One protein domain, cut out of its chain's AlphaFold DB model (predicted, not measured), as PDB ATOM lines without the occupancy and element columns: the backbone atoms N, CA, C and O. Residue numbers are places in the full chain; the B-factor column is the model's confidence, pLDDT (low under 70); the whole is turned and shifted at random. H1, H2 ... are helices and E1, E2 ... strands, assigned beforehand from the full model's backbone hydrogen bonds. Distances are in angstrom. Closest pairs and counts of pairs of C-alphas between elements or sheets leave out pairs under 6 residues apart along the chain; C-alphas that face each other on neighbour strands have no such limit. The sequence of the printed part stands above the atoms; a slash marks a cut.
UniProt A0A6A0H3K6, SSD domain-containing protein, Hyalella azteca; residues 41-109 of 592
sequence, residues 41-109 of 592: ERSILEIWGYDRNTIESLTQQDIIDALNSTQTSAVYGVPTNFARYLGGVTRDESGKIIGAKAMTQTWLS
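What this domain is: This is residues 41 to 109 of the 592 residues of the protein "SSD domain-containing protein" of Hyalella azteca (UniProt A0A6A0H3K6). Four short helices, H2, H3 and H4 grouped loosely round H1, lie beside a ribbon of chain, residues 86 to 109, that runs out, folds back on itself and passes the first printed residues. H3 packs on E1 in this ribbon, and residues 70 to 81 make a long loop between H3 and H4. The printed part has 69 residues, with four named helices and one named strand in the order H1, H2, H3, H4, E1; under half of the residues are in named elements, and the class is mostly helix. It is compact, with a radius of gyration of the C-alphas of 12.1 A, and spans 38 by 26 by 20 A.

How they stand to each other: H1, residues 44 to 48, is close to but not clearly touching H2, residues 52 to 57, with the closest C-alphas, of Trp 48 and Ile 55, 6.9 A apart. H1 is likewise close to H3, residues 60 to 69, at Ile 47 and Ala 66, C-alphas 7.4 A apart, and to H4, residues 82 to 85, at Ile 44 and Phe 82, 5.9 A. E1, residues 97 to 99, pairs with no named strand; its closest C-alpha to H3 is that of Ile 98, 6.4 A from that of Ile 64. Short antiparallel pairings join residues 90 to 91 with E1, 86 to 87 with 102 to 103, and 41 to 42 with 106 to 107. Every O i to N i+4 pair is within hydrogen-bond range in H2 and H3; H1 has 0 of 1, but 2 of 2 O i to N i+3 pairs, and H4 is too short for an i+4 pair.

Where its parts are: H1 begins at C-alpha 44 (159.427, 128.498, 107.268) and is 8.5 A long, H2 8.6 A, H3 14.4 A, H4 5.5 A. E1, 5.9 A, ends at C-alpha 99 (167.501, 118.255, 106.213).

The domain as a whole: The C-alphas farthest apart, of Glu 93 and Ser 109, are 39.9 A apart. The printed part has no cut; the links H3 to H4 and H4 to E1 are long. No printed residue is under 70 in pLDDT.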
ATOM      1  N   GLU A  41     152.582 135.742 112.445       87.69
ATOM      2  CA  GLU A  41     153.041 134.362 112.566       87.69
ATOM      3  C   GLU A  41     154.516 134.190 112.175       87.69
ATOM      4  O   GLU A  41     155.058 134.941 111.366       87.69
ATOM      5  N   ARG A  42     155.162 133.170 112.748       88.06
ATOM      6  CA  ARG A  42     156.544 132.763 112.467       88.06
ATOM      7  C   ARG A  42     156.554 131.366 111.868       88.06
ATOM      8  O   ARG A  42     156.119 130.428 112.540       88.06
ATOM      9  N   SER A  43     157.059 131.214 110.645       91.06
ATOM     10  CA  SER A  43     157.065 129.943 109.909       91.06
ATOM     11  C   SER A  43     158.193 129.872 108.881       91.06
ATOM     12  O   SER A  43     158.681 130.884 108.388       91.06
ATOM     13  N   ILE A  44     158.563 128.659 108.453       91.44
ATOM     14  CA  ILE A  44     159.427 128.498 107.268       91.44
ATOM     15  C   ILE A  44     158.711 128.929 105.977       91.44
ATOM     16  O   ILE A  44     159.360 129.263 104.993       91.44
ATOM     17  N   LEU A  45     157.373 128.917 105.981       91.00
ATOM     18  CA  LEU A  45     156.541 129.209 104.811       91.00
ATOM     19  C   LEU A  45     156.562 130.695 104.407       91.00
ATOM     20  O   LEU A  45     156.256 131.026 103.260       91.00
ATOM     21  N   GLU A  46     157.021 131.571 105.308       89.44
ATOM     22  CA  GLU A  46     157.318 132.984 105.041       89.44
ATOM     23  C   GLU A  46     158.305 133.197 103.879       89.44
ATOM     24  O   GLU A  46     158.288 134.259 103.262       89.44
ATOM     25  N   ILE A  47     159.158 132.211 103.569       90.00
ATOM     26  CA  ILE A  47     160.098 132.252 102.433       90.00
ATOM     27  C   ILE A  47     159.353 132.409 101.098       90.00
ATOM     28  O   ILE A  47     159.846 133.079 100.191       90.00
ATOM     29  N   TRP A  48     158.158 131.820 100.984       91.06
ATOM     30  CA  TRP A  48     157.343 131.803  99.763       91.06
ATOM     31  C   TRP A  48     156.070 132.652  99.881       91.06
ATOM     32  O   TRP A  48     155.155 132.502  99.076       91.06
ATOM     33  N   GLY A  49     155.984 133.518 100.900       86.50
ATOM     34  CA  GLY A  49     154.830 134.401 101.109       86.50
ATOM     35  C   GLY A  49     153.499 133.660 101.278       86.50
ATOM     36  O   GLY A  49     152.460 134.199 100.921       86.50
ATOM     37  N   TYR A  50     153.536 132.409 101.756       88.31
ATOM     38  CA  TYR A  50     152.380 131.506 101.853       88.31
ATOM     39  C   TYR A  50     151.630 131.231 100.529       88.31
ATOM     40  O   TYR A  50     150.540 130.653 100.564       88.31
ATOM     41  N   ASP A  51     152.198 131.551  99.354       89.81
ATOM     42  CA  ASP A  51     151.560 131.199  98.078       89.81
ATOM     43  C   ASP A  51     151.572 129.683  97.866       89.81
ATOM     44  O   ASP A  51     152.585 129.058  97.537       89.81
ATOM     45  N   ARG A  52     150.382 129.104  98.002       90.44
ATOM     46  CA  ARG A  52     150.123 127.685  97.803       90.44
ATOM     47  C   ARG A  52     150.566 127.180  96.428       90.44
ATOM     48  O   ARG A  52     151.087 126.071  96.356       90.44
ATOM     49  N   ASN A  53     150.377 127.958  95.358       92.38
ATOM     50  CA  ASN A  53     150.716 127.508  94.003       92.38
ATOM     51  C   ASN A  53     152.231 127.394  93.832       92.38
ATOM     52  O   ASN A  53     152.717 126.391  93.313       92.38
ATOM     53  N   THR A  54     152.973 128.391  94.324       90.25
ATOM     54  CA  THR A  54     154.431 128.325  94.418       90.25
ATOM     55  C   THR A  54     154.846 127.104  95.237       90.25
ATOM     56  O   THR A  54     155.548 126.250  94.704       90.25
ATOM     57  N   ILE A  55     154.353 126.957  96.473       91.00
ATOM     58  CA  ILE A  55     154.751 125.877  97.396       91.00
ATOM     59  C   ILE A  55     154.494 124.473  96.812       91.00
ATOM     60  O   ILE A  55     155.374 123.619  96.891       91.00
ATOM     61  N   GLU A  56     153.333 124.229  96.192       91.19
ATOM     62  CA  GLU A  56     152.999 122.932  95.574       91.19
ATOM     63  C   GLU A  56     153.840 122.615  94.317       91.19
ATOM     64  O   GLU A  56     153.900 121.459  93.900       91.19
ATOM     65  N   SER A  57     154.514 123.611  93.724       94.19
ATOM     66  CA  SER A  57     155.347 123.452  92.520       94.19
ATOM     67  C   SER A  57     156.845 123.226  92.783       94.19
ATOM     68  O   SER A  57     157.570 122.859  91.857       94.19
ATOM     69  N   LEU A  58     157.319 123.439  94.017       93.00
ATOM     70  CA  LEU A  58     158.745 123.376  94.364       93.00
ATOM     71  C   LEU A  58     159.299 121.947  94.336       93.00
ATOM     72  O   LEU A  58     158.681 121.006  94.836       93.00
ATOM     73  N   THR A  59     160.536 121.790  93.859       94.12
ATOM     74  CA  THR A  59     161.296 120.556  94.078       94.12
ATOM     75  C   THR A  59     162.002 120.579  95.438       94.12
ATOM     76  O   THR A  59     162.241 121.630  96.036       94.12
ATOM     77  N   GLN A  60     162.413 119.404  95.925       90.38
ATOM     78  CA  GLN A  60     163.201 119.294  97.158       90.38
ATOM     79  C   GLN A  60     164.509 120.108  97.100       90.38
ATOM     80  O   GLN A  60     164.953 120.622  98.126       90.38
ATOM     81  N   GLN A  61     165.112 120.244  95.914       91.00
ATOM     82  CA  GLN A  61     166.335 121.020  95.738       91.00
ATOM     83  C   GLN A  61     166.064 122.526  95.862       91.00
ATOM     84  O   GLN A  61     166.801 123.205  96.573       91.00
ATOM     85  N   ASP A  62     164.965 123.020  95.281       91.50
ATOM     86  CA  ASP A  62     164.555 124.427  95.402       91.50
ATOM     87  C   ASP A  62     164.287 124.807  96.865       91.50
ATOM     88  O   ASP A  62     164.685 125.880  97.315       91.50
ATOM     89  N   ILE A  63     163.674 123.902  97.639       90.88
ATOM     90  CA  ILE A  63     163.446 124.085  99.082       90.88
ATOM     91  C   ILE A  63     164.778 124.178  99.841       90.88
ATOM     92  O   ILE A  63     164.957 125.077 100.663       90.88
ATOM     93  N   ILE A  64     165.726 123.277  99.562       90.44
ATOM     94  CA  ILE A  64     167.061 123.288 100.182       90.44
ATOM     95  C   ILE A  64     167.822 124.569  99.820       90.44
ATOM     96  O   ILE A  64     168.460 125.172 100.686       90.44
ATOM     97  N   ASP A  65     167.770 125.008  98.566       90.12
ATOM     98  CA  ASP A  65     168.483 126.201  98.118       90.12
ATOM     99  C   ASP A  65     167.848 127.488  98.659       90.12
ATOM    100  O   ASP A  65     168.578 128.366  99.123       90.12
ATOM    101  N   ALA A  66     166.517 127.572  98.732       88.75
ATOM    102  CA  ALA A  66     165.814 128.675  99.385       88.75
ATOM    103  C   ALA A  66     166.152 128.760 100.887       88.75
ATOM    104  O   ALA A  66     166.576 129.811 101.363       88.75
ATOM    105  N   LEU A  67     166.104 127.643 101.626       88.00
ATOM    106  CA  LEU A  67     166.436 127.601 103.063       88.00
ATOM    107  C   LEU A  67     167.867 128.054 103.399       88.00
ATOM    108  O   LEU A  67     168.115 128.505 104.516       88.00
ATOM    109  N   ASN A  68     168.815 127.905 102.469       89.12
ATOM    110  CA  ASN A  68     170.211 128.303 102.674       89.12
ATOM    111  C   ASN A  68     170.554 129.687 102.085       89.12
ATOM    112  O   ASN A  68     171.592 130.243 102.445       89.12
ATOM    113  N   SER A  69     169.729 130.240 101.187       88.12
ATOM    114  CA  SER A  69     169.989 131.526 100.516       88.12
ATOM    115  C   SER A  69     169.085 132.669 100.983       88.12
ATOM    116  O   SER A  69     169.525 133.819 100.999       88.12
ATOM    117  N   THR A  70     167.846 132.386 101.390       84.44
ATOM    118  CA  THR A  70     166.880 133.403 101.817       84.44
ATOM    119  C   THR A  70     167.148 133.840 103.258       84.44
ATOM    120  O   THR A  70     167.180 133.022 104.175       84.44
ATOM    121  N   GLN A  71     167.316 135.149 103.465       81.31
ATOM    122  CA  GLN A  71     167.561 135.756 104.785       81.31
ATOM    123  C   GLN A  71     166.509 136.804 105.178       81.31
ATOM    124  O   GLN A  71     166.636 137.438 106.219       81.31
ATOM    125  N   THR A  72     165.476 137.005 104.359       82.19
ATOM    126  CA  THR A  72     164.414 138.003 104.555       82.19
ATOM    127  C   THR A  72     163.047 137.347 104.404       82.19
ATOM    128  O   THR A  72     162.845 136.591 103.454       82.19
ATOM    129  N   SER A  73     162.110 137.648 105.304       83.69
ATOM    130  CA  SER A  73     160.705 137.236 105.178       83.69
ATOM    131  C   SER A  73     160.069 137.868 103.941       83.69
ATOM    132  O   SER A  73     160.173 139.082 103.758       83.69
ATOM    133  N   ALA A  74     159.404 137.072 103.097       84.88
ATOM    134  CA  ALA A  74     158.687 137.599 101.935       84.88
ATOM    135  C   ALA A  74     157.373 138.299 102.328       84.88
ATOM    136  O   ALA A  74     156.854 139.083 101.540       84.88
ATOM    137  N   VAL A  75     156.862 138.034 103.538       83.06
ATOM    138  CA  VAL A  75     155.652 138.668 104.088       83.06
ATOM    139  C   VAL A  75     156.001 139.984 104.773       83.06
ATOM    140  O   VAL A  75     155.527 141.039 104.369       83.06
ATOM    141  N   TYR A  76     156.873 139.947 105.785       78.31
ATOM    142  CA  TYR A  76     157.142 141.125 106.619       78.31
ATOM    143  C   TYR A  76     158.327 141.980 106.140       78.31
ATOM    144  O   TYR A  76     158.607 143.023 106.725       78.31
ATOM    145  N   GLY A  77     159.103 141.516 105.155       76.00
ATOM    146  CA  GLY A  77     160.335 142.178 104.702       76.00
ATOM    147  C   GLY A  77     161.495 142.164 105.713       76.00
ATOM    148  O   GLY A  77     162.567 142.688 105.418       76.00
ATOM    149  N   VAL A  78     161.309 141.570 106.897       76.06
ATOM    150  CA  VAL A  78     162.285 141.595 108.001       76.06
ATOM    151  C   VAL A  78     163.404 140.563 107.785       76.06
ATOM    152  O   VAL A  78     163.116 139.441 107.351       76.06
ATOM    153  N   PRO A  79     164.672 140.882 108.119       76.56
ATOM    154  CA  PRO A  79     165.752 139.901 108.189       76.56
ATOM    155  C   PRO A  79     165.459 138.779 109.203       76.56
ATOM    156  O   PRO A  79     165.400 139.010 110.414       76.56
ATOM    157  N   THR A  80     165.316 137.546 108.712       79.50
ATOM    158  CA  THR A  80     164.864 136.375 109.478       79.50
ATOM    159  C   THR A  80     165.772 135.175 109.220       79.50
ATOM    160  O   THR A  80     166.030 134.789 108.082       79.50
ATOM    161  N   ASN A  81     166.242 134.536 110.295       84.94
ATOM    162  CA  ASN A  81     167.041 133.313 110.216       84.94
ATOM    163  C   ASN A  81     166.135 132.073 110.313       84.94
ATOM    164  O   ASN A  81     165.890 131.559 111.408       84.94
ATOM    165  N   PHE A  82     165.667 131.581 109.163       87.06
ATOM    166  CA  PHE A  82     164.746 130.440 109.061       87.06
ATOM    167  C   PHE A  82     165.297 129.124 109.625       87.06
ATOM    168  O   PHE A  82     164.518 128.271 110.046       87.06
ATOM    169  N   ALA A  83     166.621 128.965 109.737       86.62
ATOM    170  CA  ALA A  83     167.214 127.783 110.367       86.62
ATOM    171  C   ALA A  83     166.811 127.633 111.847       86.62
ATOM    172  O   ALA A  83     166.854 126.527 112.380       86.62
ATOM    173  N   ARG A  84     166.374 128.720 112.502       85.06
ATOM    174  CA  ARG A  84     165.843 128.704 113.875       85.06
ATOM    175  C   ARG A  84     164.477 128.041 114.001       85.06
ATOM    176  O   ARG A  84     164.111 127.620 115.093       85.06
ATOM    177  N   TYR A  85     163.724 127.955 112.909       89.81
ATOM    178  CA  TYR A  85     162.425 127.288 112.896       89.81
ATOM    179  C   TYR A  85     162.551 125.773 112.676       89.81
ATOM    180  O   TYR A  85     161.545 125.068 112.704       89.81
ATOM    181  N   LEU A  86     163.772 125.255 112.493       92.00
ATOM    182  CA  LEU A  86     164.058 123.847 112.237       92.00
ATOM    183  C   LEU A  86     164.730 123.169 113.443       92.00
ATOM    184  O   LEU A  86     165.660 123.698 114.052       92.00
ATOM    185  N   GLY A  87     164.265 121.964 113.764       91.25
ATOM    186  CA  GLY A  87     164.770 121.115 114.841       91.25
ATOM    187  C   GLY A  87     165.436 119.847 114.303       91.25
ATOM    188  O   GLY A  87     165.033 119.299 113.273       91.25
ATOM    189  N   GLY A  88     166.473 119.366 114.992       89.94
ATOM    190  CA  GLY A  88     167.249 118.193 114.565       89.94
ATOM    191  C   GLY A  88     167.874 118.340 113.169       89.94
ATOM    192  O   GLY A  88     167.807 117.406 112.370       89.94
ATOM    193  N   VAL A  89     168.415 119.524 112.866       90.62
ATOM    194  CA  VAL A  89     168.974 119.900 111.556       90.62
ATOM    195  C   VAL A  89     170.206 119.062 111.206       90.62
ATOM    196  O   VAL A  89     171.160 118.999 111.982       90.62
ATOM    197  N   THR A  90     170.221 118.471 110.011       91.88
ATOM    198  CA  THR A  90     171.408 117.846 109.417       91.88
ATOM    199  C   THR A  90     172.101 118.824 108.471       91.88
ATOM    200  O   THR A  90     171.462 119.508 107.664       91.88
ATOM    201  N   ARG A  91     173.430 118.897 108.582       91.50
ATOM    202  CA  ARG A  91     174.293 119.738 107.748       91.50
ATOM    203  C   ARG A  91     175.316 118.883 107.014       91.50
ATOM    204  O   ARG A  91     175.742 117.854 107.532       91.50
ATOM    205  N   ASP A  92     175.674 119.333 105.824       91.56
ATOM    206  CA  ASP A  92     176.768 118.802 105.015       91.56
ATOM    207  C   ASP A  92     178.144 119.289 105.527       91.56
ATOM    208  O   ASP A  92     178.208 120.194 106.364       91.56
ATOM    209  N   GLU A  93     179.249 118.734 105.014       88.50
ATOM    210  CA  GLU A  93     180.630 119.134 105.363       88.50
ATOM    211  C   GLU A  93     180.892 120.634 105.126       88.50
ATOM    212  O   GLU A  93     181.672 121.268 105.835       88.50
ATOM    213  N   SER A  94     180.177 121.221 104.163       86.31
ATOM    214  CA  SER A  94     180.169 122.654 103.841       86.31
ATOM    215  C   SER A  94     179.383 123.535 104.832       86.31
ATOM    216  O   SER A  94     179.339 124.755 104.677       86.31
ATOM    217  N   GLY A  95     178.713 122.945 105.827       84.06
ATOM    218  CA  GLY A  95     177.818 123.630 106.765       84.06
ATOM    219  C   GLY A  95     176.409 123.912 106.222       84.06
ATOM    220  O   GLY A  95     175.546 124.365 106.987       84.06
ATOM    221  N   LYS A  96     176.149 123.618 104.939       88.50
ATOM    222  CA  LYS A  96     174.843 123.773 104.278       88.50
ATOM    223  C   LYS A  96     173.795 122.848 104.907       88.50
ATOM    224  O   LYS A  96     174.075 121.683 105.177       88.50
ATOM    225  N   ILE A  97     172.583 123.353 105.132       89.75
ATOM    226  CA  ILE A  97     171.453 122.564 105.643       89.75
ATOM    227  C   ILE A  97     170.958 121.625 104.541       89.75
ATOM    228  O   ILE A  97     170.612 122.090 103.457       89.75
ATOM    229  N   ILE A  98     170.900 120.325 104.842       91.62
ATOM    230  CA  ILE A  98     170.432 119.265 103.928       91.62
ATOM    231  C   ILE A  98     169.141 118.581 104.406       91.62
ATOM    232  O   ILE A  98     168.495 117.875 103.635       91.62
ATOM    233  N   GLY A  99     168.744 118.789 105.663       90.56
ATOM    234  CA  GLY A  99     167.501 118.255 106.213       90.56
ATOM    235  C   GLY A  99     167.235 118.708 107.647       90.56
ATOM    236  O   GLY A  99     168.081 119.320 108.300       90.56
ATOM    237  N   ALA A 100     166.041 118.397 108.142       92.31
ATOM    238  CA  ALA A 100     165.616 118.621 109.520       92.31
ATOM    239  C   ALA A 100     164.626 117.525 109.941       92.31
ATOM    240  O   ALA A 100     163.985 116.906 109.091       92.31
ATOM    241  N   LYS A 101     164.507 117.276 111.249       92.38
ATOM    242  CA  LYS A 101     163.579 116.278 111.815       92.38
ATOM    243  C   LYS A 101     162.270 116.887 112.312       92.38
ATOM    244  O   LYS A 101     161.274 116.179 112.404       92.38
ATOM    245  N   ALA A 102     162.282 118.174 112.644       92.62
ATOM    246  CA  ALA A 102     161.120 118.915 113.112       92.62
ATOM    247  C   ALA A 102     161.118 120.334 112.537       92.62
ATOM    248  O   ALA A 102     162.167 120.881 112.195       92.62
ATOM    249  N   MET A 103     159.937 120.942 112.496       91.94
ATOM    250  CA  MET A 103     159.747 122.373 112.278       91.94
ATOM    251  C   MET A 103     158.857 122.932 113.391       91.94
ATOM    252  O   MET A 103     158.050 122.197 113.959       91.94
ATOM    253  N   THR A 104     159.002 124.216 113.698       91.62
ATOM    254  CA  THR A 104     158.083 124.950 114.572       91.62
ATOM    255  C   THR A 104     157.381 126.043 113.774       91.62
ATOM    256  O   THR A 104     157.990 126.675 112.911       91.62
ATOM    257  N   GLN A 105     156.105 126.258 114.076       91.44
ATOM    258  CA  GLN A 105     155.323 127.400 113.618       91.44
ATOM    259  C   GLN A 105     154.692 128.039 114.854       91.44
ATOM    260  O   GLN A 105     154.315 127.338 115.797       91.44
ATOM    261  N   THR A 106     154.652 129.364 114.909       89.62
ATOM    262  CA  THR A 106     154.141 130.094 116.075       89.62
ATOM    263  C   THR A 106     153.241 131.221 115.611       89.62
ATOM    264  O   THR A 106     153.688 132.092 114.875       89.62
ATOM    265  N   TRP A 107     152.000 131.222 116.081       88.50
ATOM    266  CA  TRP A 107     151.056 132.323 115.912       88.50
ATOM    267  C   TRP A 107     151.048 133.148 117.194       88.50
ATOM    268  O   TRP A 107     151.031 132.570 118.283       88.50
ATOM    269  N   LEU A 108     151.095 134.474 117.080       84.38
ATOM    270  CA  LEU A 108     150.982 135.367 118.230       84.38
ATOM    271  C   LEU A 108     149.583 135.989 118.237       84.38
ATOM    272  O   LEU A 108     149.217 136.732 117.329       84.38
ATOM    273  N   SER A 109     148.805 135.680 119.272       80.56
ATOM    274  CA  SER A 109     147.546 136.357 119.583       80.56
ATOM    275  C   SER A 109     147.805 137.607 120.430       80.56
ATOM    276  O   SER A 109     148.807 137.709 121.139       80.56
TER     277      SER A 109